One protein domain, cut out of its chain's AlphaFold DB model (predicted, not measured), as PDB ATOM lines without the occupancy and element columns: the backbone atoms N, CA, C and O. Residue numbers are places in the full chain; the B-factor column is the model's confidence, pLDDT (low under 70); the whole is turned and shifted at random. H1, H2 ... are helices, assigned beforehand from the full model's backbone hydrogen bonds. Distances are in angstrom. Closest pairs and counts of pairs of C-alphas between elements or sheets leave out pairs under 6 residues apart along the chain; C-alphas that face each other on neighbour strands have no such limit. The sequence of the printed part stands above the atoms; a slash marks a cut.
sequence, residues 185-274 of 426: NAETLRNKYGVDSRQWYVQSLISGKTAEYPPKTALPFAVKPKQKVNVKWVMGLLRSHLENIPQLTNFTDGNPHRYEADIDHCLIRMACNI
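What this domain is: This is residues 185 to 274 of the 426 residues of the protein "C69 family dipeptidase" of Clostridium sp. 'deep sea' (UniProt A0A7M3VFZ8). Little regular structure is present: the domain is mostly loops with three short helices, of which H2 and H3 run side by side in opposite ways. Residues 208 to 230 make a wide loop from H2 to H3, and residues 239 to 274 form a second long stretch with no named element. The 90 printed residues hold H1, H2 and H3 in that order and no named strand; the class is all helix, with 24 residues in named elements. The whole is compact, radius of gyration of the C-alphas 13.3 A, spanning 39 by 29 by 19 A.

Where its parts are: The longest helix, H2, residues 197 to 207, measures 15.4 A and begins at C-alpha 197 (60.992, 66.162, 97.587). H3, residues 231 to 238, measures 10.6 A and ends at C-alpha 238 (65.291, 74.043, 107.589). H1, residues 189 to 193, measures 5.5 A.

How they stand to each other: H2 and H3 are close but not clearly touching, at a shallow tilt of 31 degrees, opposite ways; their closest C-alphas, Val 202 and Leu 237, are 6.4 A apart. H1 and H2 are close but not clearly touching, with the closest C-alphas, Leu 189 and Ser 197, 6.3 A apart. H1 and H3 are apart. In H1, H2 and H3 every O i to N i+4 pair is within hydrogen-bond range.

The domain as a whole: The C-alphas farthest apart, Lys 228 and Ala 261, are 38.9 A apart. The printed part has no cut. The link from H2 to H3 is long, 23 residues. Residues 185 to 187 and 260 to 266 have pLDDT under 70.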
ATOM      1  N   ASN A 185      67.114  65.095  86.275       62.12
ATOM      2  CA  ASN A 185      67.676  63.753  86.139       62.12
ATOM      3  C   ASN A 185      66.544  62.720  86.241       62.12
ATOM      4  O   ASN A 185      65.633  62.872  87.068       62.12
ATOM      5  N   ALA A 186      66.609  61.690  85.393       59.44
ATOM      6  CA  ALA A 186      65.517  60.739  85.201       59.44
ATOM      7  C   ALA A 186      65.084  60.039  86.507       59.44
ATOM      8  O   ALA A 186      63.916  59.691  86.673       59.44
ATOM      9  N   GLU A 187      66.017  59.918  87.449       69.25
ATOM     10  CA  GLU A 187      65.922  59.185  88.711       69.25
ATOM     11  C   GLU A 187      65.522  60.067  89.905       69.25
ATOM     12  O   GLU A 187      65.889  59.783  91.031       69.25
ATOM     13  N   THR A 188      64.799  61.173  89.702       80.25
ATOM     14  CA  THR A 188      64.351  62.047  90.810       80.25
ATOM     15  C   THR A 188      62.844  61.947  91.041       80.25
ATOM     16  O   THR A 188      62.085  61.722  90.093       80.25
ATOM     17  N   LEU A 189      62.369  62.223  92.267       84.38
ATOM     18  CA  LEU A 189      60.931  62.418  92.548       84.38
ATOM     19  C   LEU A 189      60.295  63.445  91.595       84.38
ATOM     20  O   LEU A 189      59.148  63.279  91.174       84.38
ATOM     21  N   ARG A 190      61.068  64.463  91.198       83.25
ATOM     22  CA  ARG A 190      60.639  65.496  90.253       83.25
ATOM     23  C   ARG A 190      60.342  64.915  88.879       83.25
ATOM     24  O   ARG A 190      59.323  65.262  88.299       83.25
ATOM     25  N   ASN A 191      61.193  64.028  88.369       81.50
ATOM     26  CA  ASN A 191      60.943  63.387  87.081       81.50
ATOM     27  C   ASN A 191      59.835  62.327  87.167       81.50
ATOM     28  O   ASN A 191      58.988  62.250  86.284       81.50
ATOM     29  N   LYS A 192      59.813  61.531  88.244       85.06
ATOM     30  CA  LYS A 192      58.876  60.408  88.392       85.06
ATOM     31  C   LYS A 192      57.442  60.841  88.715       85.06
ATOM     32  O   LYS A 192      56.501  60.233  88.217       85.06
ATOM     33  N   TYR A 193      57.277  61.871  89.546       87.56
ATOM     34  CA  TYR A 193      55.973  62.298  90.071       87.56
ATOM     35  C   TYR A 193      55.693  63.797  89.894       87.56
ATOM     36  O   TYR A 193      54.646  64.274  90.320       87.56
ATOM     37  N   GLY A 194      56.608  64.564  89.291       85.88
ATOM     38  CA  GLY A 194      56.410  66.000  89.074       85.88
ATOM     39  C   GLY A 194      56.555  66.862  90.331       85.88
ATOM     40  O   GLY A 194      56.107  68.007  90.322       85.88
ATOM     41  N   VAL A 195      57.160  66.347  91.412       89.00
ATOM     42  CA  VAL A 195      57.302  67.074  92.687       89.00
ATOM     43  C   VAL A 195      58.747  67.104  93.184       89.00
ATOM     44  O   VAL A 195      59.452  66.100  93.128       89.00
ATOM     45  N   ASP A 196      59.205  68.246  93.700       91.94
ATOM     46  CA  ASP A 196      60.470  68.301  94.443       91.94
ATOM     47  C   ASP A 196      60.246  67.767  95.863       91.94
ATOM     48  O   ASP A 196      59.311  68.181  96.554       91.94
ATOM     49  N   SER A 197      61.109  66.851  96.299       92.00
ATOM     50  CA  SER A 197      60.992  66.162  97.587       92.00
ATOM     51  C   SER A 197      61.006  67.124  98.781       92.00
ATOM     52  O   SER A 197      60.292  66.888  99.754       92.00
ATOM     53  N   ARG A 198      61.750  68.236  98.694       93.50
ATOM     54  CA  ARG A 198      61.823  69.249  99.760       93.50
ATOM     55  C   ARG A 198      60.530  70.030  99.843       93.50
ATOM     56  O   ARG A 198      59.981  70.184 100.927       93.50
ATOM     57  N   GLN A 199      60.025  70.495  98.700       95.12
ATOM     58  CA  GLN A 199      58.764  71.231  98.656       95.12
ATOM     59  C   GLN A 199      57.614  70.359  99.152       95.12
ATOM     60  O   GLN A 199      56.846  70.797 100.001       95.12
ATOM     61  N   TRP A 200      57.534  69.118  98.669       94.75
ATOM     62  CA  TRP A 200      56.501  68.164  99.056       94.75
ATOM     63  C   TRP A 200      56.499  67.899 100.566       94.75
ATOM     64  O   TRP A 200      55.465  68.060 101.215       94.75
ATOM     65  N   TYR A 201      57.660  67.562 101.131       95.06
ATOM     66  CA  TYR A 201      57.777  67.244 102.550       95.06
ATOM     67  C   TYR A 201      57.546  68.466 103.445       95.06
ATOM     68  O   TYR A 201      56.725  68.442 104.359       95.06
ATOM     69  N   VAL A 202      58.205  69.590 103.157       96.12
ATOM     70  CA  VAL A 202      58.080  70.794 103.989       96.12
ATOM     71  C   VAL A 202      56.656  71.363 103.926       96.12
ATOM     72  O   VAL A 202      56.120  71.780 104.953       96.12
ATOM     73  N   GLN A 203      55.977  71.322 102.771       96.38
ATOM     74  CA  GLN A 203      54.565  71.721 102.687       96.38
ATOM     75  C   GLN A 203      53.636  70.802 103.500       96.38
ATOM     76  O   GLN A 203      52.628  71.278 104.041       96.38
ATOM     77  N   SER A 204      53.953  69.509 103.630       95.25
ATOM     78  CA  SER A 204      53.183  68.592 104.478       95.25
ATOM     79  C   SER A 204      53.342  68.960 105.958       95.25
ATOM     80  O   SER A 204      52.341  69.105 106.662       95.25
ATOM     81  N   LEU A 205      54.572  69.247 106.408       95.25
ATOM     82  CA  LEU A 205      54.848  69.733 107.766       95.25
ATOM     83  C   LEU A 205      54.109  71.045 108.071       95.25
ATOM     84  O   LEU A 205      53.500  71.184 109.137       95.25
ATOM     85  N   ILE A 206      54.123  71.986 107.120       96.62
ATOM     86  CA  ILE A 206      53.460  73.291 107.245       96.62
ATOM     87  C   ILE A 206      51.944  73.135 107.383       96.62
ATOM     88  O   ILE A 206      51.335  73.689 108.304       96.62
ATOM     89  N   SER A 207      51.332  72.375 106.475       95.62
ATOM     90  CA  SER A 207      49.878  72.181 106.434       95.62
ATOM     91  C   SER A 207      49.357  71.205 107.494       95.62
ATOM     92  O   SER A 207      48.153  71.157 107.732       95.62
ATOM     93  N   GLY A 208      50.236  70.424 108.135       93.38
ATOM     94  CA  GLY A 208      49.861  69.350 109.058       93.38
ATOM     95  C   GLY A 208      49.290  68.110 108.378       93.38
ATOM     96  O   GLY A 208      48.747  67.249 109.065       93.38
ATOM     97  N   LYS A 209      49.391  68.022 107.050       91.38
ATOM     98  CA  LYS A 209      48.966  66.852 106.281       91.38
ATOM     99  C   LYS A 209      50.073  65.800 106.268       91.38
ATOM    100  O   LYS A 209      51.257  66.131 106.261       91.38
ATOM    101  N   THR A 210      49.685  64.533 106.202       87.19
ATOM    102  CA  THR A 210      50.629  63.433 105.984       87.19
ATOM    103  C   THR A 210      51.211  63.514 104.572       87.19
ATOM    104  O   THR A 210      50.477  63.688 103.598       87.19
ATOM    105  N   ALA A 211      52.532  63.378 104.452       88.50
ATOM    106  CA  ALA A 211      53.212  63.221 103.170       88.50
ATOM    107  C   ALA A 211      52.964  61.801 102.626       88.50
ATOM    108  O   ALA A 211      53.690  60.863 102.937       88.50
ATOM    109  N   GLU A 212      51.902  61.626 101.834       89.25
ATOM    110  CA  GLU A 212      51.575  60.333 101.217       89.25
ATOM    111  C   GLU A 212      52.548  59.976 100.084       89.25
ATOM    112  O   GLU A 212      52.636  60.703  99.091       89.25
ATOM    113  N   TYR A 213      53.241  58.839 100.211       88.19
ATOM    114  CA  TYR A 213      54.084  58.275  99.156       88.19
ATOM    115  C   TYR A 213      53.367  57.115  98.427       88.19
ATOM    116  O   TYR A 213      52.844  56.221  99.096       88.19
ATOM    117  N   PRO A 214      53.358  57.081  97.079       89.44
ATOM    118  CA  PRO A 214      53.916  58.090  96.177       89.44
ATOM    119  C   PRO A 214      53.076  59.382  96.142       89.44
ATOM    120  O   PRO A 214      51.858  59.311  96.323       89.44
ATOM    121  N   PRO A 215      53.687  60.550  95.857       89.06
ATOM    122  CA  PRO A 215      52.949  61.789  95.634       89.06
ATOM    123  C   PRO A 215      51.948  61.628  94.483       89.06
ATOM    124  O   PRO A 215      52.314  61.203  93.388       89.06
ATOM    125  N   LYS A 216      50.678  61.962  94.731       87.75
ATOM    126  CA  LYS A 216      49.575  61.744  93.771       87.75
ATOM    127  C   LYS A 216      49.129  63.002  93.031       87.75
ATOM    128  O   LYS A 216      48.382  62.910  92.064       87.75
ATOM    129  N   THR A 217      49.511  64.179  93.523       85.50
ATOM    130  CA  THR A 217      49.006  65.468  93.032       85.50
ATOM    131  C   THR A 217      50.137  66.473  92.881       85.50
ATOM    132  O   THR A 217      51.157  66.380  93.565       85.50
ATOM    133  N   ALA A 218      49.945  67.435  91.975       88.00
ATOM    134  CA  ALA A 218      50.839  68.574  91.844       88.00
ATOM    135  C   ALA A 218      50.836  69.410  93.132       88.00
ATOM    136  O   ALA A 218      49.811  69.534  93.806       88.00
ATOM    137  N   LEU A 219      51.986  70.000  93.458       93.00
ATOM    138  CA  LEU A 219      52.113  70.845  94.640       93.00
ATOM    139  C   LEU A 219      51.519  72.240  94.382       93.00
ATOM    140  O   LEU A 219      51.782  72.821  93.322       93.00
ATOM    141  N   PRO A 220      50.762  72.802  95.342       94.94
ATOM    142  CA  PRO A 220      50.285  74.176  95.251       94.94
ATOM    143  C   PRO A 220      51.450  75.163  95.368       94.94
ATOM    144  O   PRO A 220      52.484  74.866  95.983       94.94
ATOM    145  N   PHE A 221      51.252  76.375  94.842       95.88
ATOM    146  CA  PHE A 221      52.231  77.458  94.981       95.88
ATOM    147  C   PHE A 221      52.472  77.797  96.460       95.88
ATOM    148  O   PHE A 221      53.613  77.896  96.910       95.88
ATOM    149  N   ALA A 222      51.387  77.911  97.232       96.62
ATOM    150  CA  ALA A 222      51.410  78.294  98.638       96.62
ATOM    151  C   ALA A 222      50.448  77.438  99.474       96.62
ATOM    152  O   ALA A 222      49.333  77.131  99.043       96.62
ATOM    153  N   VAL A 223      50.838  77.121 100.708       96.88
ATOM    154  CA  VAL A 223      50.034  76.338 101.659       96.88
ATOM    155  C   VAL A 223      49.655  77.163 102.881       96.88
ATOM    156  O   VAL A 223      50.440  77.970 103.373       96.88
ATOM    157  N   LYS A 224      48.443  76.948 103.395       97.44
ATOM    158  CA  LYS A 224      48.010  77.544 104.662       97.44
ATOM    159  C   LYS A 224      48.636  76.760 105.820       97.44
ATOM    160  O   LYS A 224      48.472  75.536 105.852       97.44
ATOM    161  N   PRO A 225      49.355  77.412 106.746       97.25
ATOM    162  CA  PRO A 225      49.951  76.717 107.871       97.25
ATOM    163  C   PRO A 225      48.865  76.273 108.862       97.25
ATOM    164  O   PRO A 225      47.875  76.974 109.071       97.25
ATOM    165  N   LYS A 226      49.058  75.115 109.506       95.56
ATOM    166  CA  LYS A 226      48.124  74.592 110.527       95.56
ATOM    167  C   LYS A 226      48.048  75.455 111.795       95.56
ATOM    168  O   LYS A 226      47.116  75.323 112.580       95.56
ATOM    169  N   GLN A 227      49.056  76.297 112.012       92.81
ATOM    170  CA  GLN A 227      49.214  77.188 113.160       92.81
ATOM    171  C   GLN A 227      50.004  78.439 112.747       92.81
ATOM    172  O   GLN A 227      50.596  78.464 111.668       92.81
ATOM    173  N   LYS A 228      50.047  79.472 113.598       92.19
ATOM    174  CA  LYS A 228      50.883  80.655 113.337       92.19
ATOM    175  C   LYS A 228      52.360  80.265 113.219       92.19
ATOM    176  O   LYS A 228      52.872  79.491 114.028       92.19
ATOM    177  N   VAL A 229      53.027  80.827 112.216       93.00
ATOM    178  CA  VAL A 229      54.449  80.605 111.935       93.00
ATOM    179  C   VAL A 229      55.287  81.393 112.939       93.00
ATOM    180  O   VAL A 229      55.005  82.560 113.196       93.00
ATOM    181  N   ASN A 230      56.325  80.773 113.496       93.69
ATOM    182  CA  ASN A 230      57.347  81.460 114.284       93.69
ATOM    183  C   ASN A 230      58.747  81.001 113.848       93.69
ATOM    184  O   ASN A 230      58.884  79.994 113.151       93.69
ATOM    185  N   VAL A 231      59.781  81.738 114.259       96.31
ATOM    186  CA  VAL A 231      61.165  81.481 113.832       96.31
ATOM    187  C   VAL A 231      61.629  80.078 114.235       96.31
ATOM    188  O   VAL A 231      62.149  79.357 113.391       96.31
ATOM    189  N   LYS A 232      61.376  79.644 115.478       95.25
ATOM    190  CA  LYS A 232      61.758  78.303 115.961       95.25
ATOM    191  C   LYS A 232      61.144  77.184 115.113       95.25
ATOM    192  O   LYS A 232      61.779  76.163 114.857       95.25
ATOM    193  N   TRP A 233      59.921  77.380 114.632       95.50
ATOM    194  CA  TRP A 233      59.283  76.439 113.724       95.50
ATOM    195  C   TRP A 233      59.966  76.412 112.352       95.50
ATOM    196  O   TRP A 233      60.243  75.325 111.849       95.50
ATOM    197  N   VAL A 234      60.314  77.573 111.786       97.25
ATOM    198  CA  VAL A 234      61.079  77.660 110.526       97.25
ATOM    199  C   VAL A 234      62.460  77.010 110.668       97.25
ATOM    200  O   VAL A 234      62.858  76.264 109.776       97.25
ATOM    201  N   MET A 235      63.147  77.193 111.803       97.75
ATOM    202  CA  MET A 235      64.402  76.487 112.108       97.75
ATOM    203  C   MET A 235      64.217  74.970 112.004       97.75
ATOM    204  O   MET A 235      65.027  74.298 111.375       97.75
ATOM    205  N   GLY A 236      63.124  74.430 112.555       96.06
ATOM    206  CA  GLY A 236      62.786  73.009 112.436       96.06
ATOM    207  C   GLY A 236      62.579  72.549 110.987       96.06
ATOM    208  O   GLY A 236      63.058  71.483 110.616       96.06
ATOM    209  N   LEU A 237      61.930  73.362 110.145       96.19
ATOM    210  CA  LEU A 237      61.741  73.042 108.723       96.19
ATOM    211  C   LEU A 237      63.075  73.006 107.962       96.19
ATOM    212  O   LEU A 237      63.313  72.082 107.185       96.19
ATOM    213  N   LEU A 238      63.960  73.977 108.209       96.69
ATOM    214  CA  LEU A 238      65.291  74.043 107.589       96.69
ATOM    215  C   LEU A 238      66.234  72.937 108.082       96.69
ATOM    216  O   LEU A 238      67.188  72.597 107.392       96.69
ATOM    217  N   ARG A 239      65.949  72.355 109.251       96.25
ATOM    218  CA  ARG A 239      66.665  71.215 109.845       96.25
ATOM    219  C   ARG A 239      66.118  69.852 109.420       96.25
ATOM    220  O   ARG A 239      66.568  68.854 109.969       96.25
ATOM    221  N   SER A 240      65.145  69.800 108.512       94.44
ATOM    222  CA  SER A 240      64.434  68.559 108.190       94.44
ATOM    223  C   SER A 240      65.095  67.712 107.097       94.44
ATOM    224  O   SER A 240      65.753  68.228 106.183       94.44
ATOM    225  N   HIS A 241      64.858  66.403 107.176       92.44
ATOM    226  CA  HIS A 241      65.507  65.363 106.372       92.44
ATOM    227  C   HIS A 241      64.520  64.354 105.769       92.44
ATOM    228  O   HIS A 241      64.907  63.234 105.470       92.44
ATOM    229  N   LEU A 242      63.251  64.731 105.569       90.38
ATOM    230  CA  LEU A 242      62.186  63.804 105.149       90.38
ATOM    231  C   LEU A 242      61.890  62.716 106.200       90.38
ATOM    232  O   LEU A 242      61.594  61.569 105.873       90.38
ATOM    233  N   GLU A 243      61.941  63.081 107.479       87.69
ATOM    234  CA  GLU A 243      61.722  62.172 108.597       87.69
ATOM    235  C   GLU A 243      60.373  61.441 108.495       87.69
ATOM    236  O   GLU A 243      59.339  62.043 108.182       87.69
ATOM    237  N   ASN A 244      60.380  60.158 108.870       84.12
ATOM    238  CA  ASN A 244      59.215  59.270 108.910       84.12
ATOM    239  C   ASN A 244      58.602  58.938 107.538       84.12
ATOM    240  O   ASN A 244      57.402  58.675 107.457       84.12
ATOM    241  N   ILE A 245      59.416  58.890 106.477       87.00
ATOM    242  CA  ILE A 245      59.026  58.354 105.163       87.00
ATOM    243  C   ILE A 245      59.875  57.108 104.849       87.00
ATOM    244  O   ILE A 245      60.841  57.205 104.094       87.00
ATOM    245  N   PRO A 246      59.553  55.919 105.404       84.19
ATOM    246  CA  PRO A 246      60.417  54.734 105.318       84.19
ATOM    247  C   PRO A 246      60.759  54.292 103.889       84.19
ATOM    248  O   PRO A 246      61.787  53.667 103.665       84.19
ATOM    249  N   GLN A 247      59.906  54.622 102.911       84.38
ATOM    250  CA  GLN A 247      60.131  54.315 101.495       84.38
ATOM    251  C   GLN A 247      61.209  55.191 100.838       84.38
ATOM    252  O   GLN A 247      61.652  54.867  99.742       84.38
ATOM    253  N   LEU A 248      61.570  56.321 101.453       82.31
ATOM    254  CA  LEU A 248      62.530  57.293 100.917       82.31
ATOM    255  C   LEU A 248      63.710  57.547 101.855       82.31
ATOM    256  O   LEU A 248      64.771  57.952 101.395       82.31
ATOM    257  N   THR A 249      63.534  57.335 103.156       82.38
ATOM    258  CA  THR A 249      64.554  57.591 104.170       82.38
ATOM    259  C   THR A 249      64.639  56.418 105.129       82.38
ATOM    260  O   THR A 249      63.678  56.132 105.849       82.38
ATOM    261  N   ASN A 250      65.809  55.791 105.177       81.38
ATOM    262  CA  ASN A 250      66.210  54.895 106.249       81.38
ATOM    263  C   ASN A 250      67.640  55.261 106.663       81.38
ATOM    264  O   ASN A 250      68.558  55.186 105.845       81.38
ATOM    265  N   PHE A 251      67.789  55.743 107.895       82.12
ATOM    266  CA  PHE A 251      69.018  56.365 108.383       82.12
ATOM    267  C   PHE A 251      69.860  55.376 109.177       82.12
ATOM    268  O   PHE A 251      69.395  54.851 110.193       82.12
ATOM    269  N   THR A 252      71.114  55.196 108.774       75.94
ATOM    270  CA  THR A 252      72.069  54.352 109.502       75.94
ATOM    271  C   THR A 252      72.397  54.980 110.847       75.94
ATOM    272  O   THR A 252      72.723  56.167 110.926       75.94
ATOM    273  N   ASP A 253      72.251  54.199 111.919       75.94
ATOM    274  CA  ASP A 253      72.437  54.631 113.312       75.94
ATOM    275  C   ASP A 253      71.628  55.884 113.697       75.94
ATOM    276  O   ASP A 253      71.967  56.604 114.635       75.94
ATOM    277  N   GLY A 254      70.536  56.168 112.975       73.69
ATOM    278  CA  GLY A 254      69.726  57.371 113.172       73.69
ATOM    279  C   GLY A 254      70.396  58.681 112.743       73.69
ATOM    280  O   GLY A 254      69.872  59.744 113.085       73.69
ATOM    281  N   ASN A 255      71.513  58.626 112.009       82.50
ATOM    282  CA  ASN A 255      72.147  59.803 111.429       82.50
ATOM    283  C   ASN A 255      71.412  60.232 110.140       82.50
ATOM    284  O   ASN A 255      71.440  59.494 109.156       82.50
ATOM    285  N   PRO A 256      70.833  61.444 110.085       82.44
ATOM    286  CA  PRO A 256      70.061  61.897 108.933       82.44
ATOM    287  C   PRO A 256      70.868  62.180 107.648       82.44
ATOM    288  O   PRO A 256      70.269  62.401 106.596       82.44
ATOM    289  N   HIS A 257      72.203  62.185 107.697       84.19
ATOM    290  CA  HIS A 257      73.071  62.340 106.521       84.19
ATOM    291  C   HIS A 257      73.716  61.027 106.062       84.19
ATOM    292  O   HIS A 257      74.457  61.022 105.076       84.19
ATOM    293  N   ARG A 258      73.437  59.916 106.755       78.38
ATOM    294  CA  ARG A 258      73.888  58.573 106.388       78.38
ATOM    295  C   ARG A 258      72.711  57.675 106.136       78.38
ATOM    296  O   ARG A 258      71.667  57.786 106.771       78.38
ATOM    297  N   TYR A 259      72.909  56.747 105.228       71.50
ATOM    298  CA  TYR A 259      71.809  55.986 104.706       71.50
ATOM    299  C   TYR A 259      72.155  54.521 104.545       71.50
ATOM    300  O   TYR A 259      73.290  54.171 104.217       71.50
ATOM    301  N   GLU A 260      71.127  53.698 104.708       67.19
ATOM    302  CA  GLU A 260      71.198  52.283 104.384       67.19
ATOM    303  C   GLU A 260      71.348  52.072 102.872       67.19
ATOM    304  O   GLU A 260      70.768  52.808 102.070       67.19
ATOM    305  N   ALA A 261      72.090  51.029 102.488       61.91
ATOM    306  CA  ALA A 261      72.470  50.753 101.098       61.91
ATOM    307  C   ALA A 261      71.283  50.575 100.127       61.91
ATOM    308  O   ALA A 261      71.446  50.758  98.923       61.91
ATOM    309  N   ASP A 262      70.096  50.245 100.645       66.12
ATOM    310  CA  ASP A 262      68.896  49.954  99.853       66.12
ATOM    311  C   ASP A 262      68.043  51.200  99.532       66.12
ATOM    312  O   ASP A 262      66.995  51.088  98.889       66.12
ATOM    313  N   ILE A 263      68.454  52.398  99.970       66.94
ATOM    314  CA  ILE A 263      67.774  53.655  99.638       66.94
ATOM    315  C   ILE A 263      68.431  54.299  98.413       66.94
ATOM    316  O   ILE A 263      69.619  54.604  98.397       66.94
ATOM    317  N   ASP A 264      67.635  54.593  97.386       66.62
ATOM    318  CA  ASP A 264      68.116  55.347  96.230       66.62
ATOM    319  C   ASP A 264      68.203  56.855  96.552       66.62
ATOM    320  O   ASP A 264      67.230  57.610  96.453       66.62
ATOM    321  N   HIS A 265      69.397  57.312  96.938       64.69
ATOM    322  CA  HIS A 265      69.686  58.724  97.237       64.69
ATOM    323  C   HIS A 265      69.565  59.666  96.043       64.69
ATOM    324  O   HIS A 265      69.476  60.885  96.227       64.69
ATOM    325  N   CYS A 266      69.540  59.146  94.815       67.75
ATOM    326  CA  CYS A 266      69.309  59.977  93.642       67.75
ATOM    327  C   CYS A 266      67.864  60.497  93.607       67.75
ATOM    328  O   CYS A 266      67.643  61.614  93.125       67.75
ATOM    329  N   LEU A 267      66.911  59.769  94.212       73.69
ATOM    330  CA  LEU A 267      65.488  60.125  94.221       73.69
ATOM    331  C   LEU A 267      65.174  61.407  94.990       73.69
ATOM    332  O   LEU A 267      64.265  62.146  94.586       73.69
ATOM    333  N   ILE A 268      65.892  61.676  96.084       80.94
ATOM    334  CA  ILE A 268      65.518  62.713  97.051       80.94
ATOM    335  C   ILE A 268      66.599  63.767  97.279       80.94
ATOM    336  O   ILE A 268      67.805  63.554  97.164       80.94
ATOM    337  N   ARG A 269      66.129  64.954  97.643       86.38
ATOM    338  CA  ARG A 269      66.898  66.033  98.260       86.38
ATOM    339  C   ARG A 269      66.208  66.440  99.558       86.38
ATOM    340  O   ARG A 269      64.979  66.416  99.639       86.38
ATOM    341  N   MET A 270      66.997  66.826 100.548       89.12
ATOM    342  CA  MET A 270      66.532  67.257 101.869       89.12
ATOM    343  C   MET A 270      66.718  68.760 102.046       89.12
ATOM    344  O   MET A 270      67.439  69.387 101.269       89.12
ATOM    345  N   ALA A 271      66.028  69.337 103.032       91.81
ATOM    346  CA  ALA A 271      66.207  70.744 103.371       91.81
ATOM    347  C   ALA A 271      67.576  70.961 104.028       91.81
ATOM    348  O   ALA A 271      68.334  71.823 103.587       91.81
ATOM    349  N   CYS A 272      67.914  70.129 105.014       93.75
ATOM    350  CA  CYS A 272      69.239  70.097 105.617       93.75
ATOM    351  C   CYS A 272      70.149  69.092 104.896       93.75
ATOM    352  O   CYS A 272      69.706  68.022 104.476       93.75
ATOM    353  N   ASN A 273      71.422  69.446 104.721       89.56
ATOM    354  CA  ASN A 273      72.425  68.613 104.069       89.56
ATOM    355  C   ASN A 273      73.805  68.871 104.691       89.56
ATOM    356  O   ASN A 273      74.101  70.002 105.075       89.56
ATOM    357  N   ILE A 274      74.673  67.854 104.725       89.31
ATOM    358  CA  ILE A 274      76.051  67.987 105.222       89.31
ATOM    359  C   ILE A 274      76.883  69.019 104.429       89.31
ATOM    360  O   ILE A 274      77.825  69.601 104.952       89.31
TER     361      ILE A 274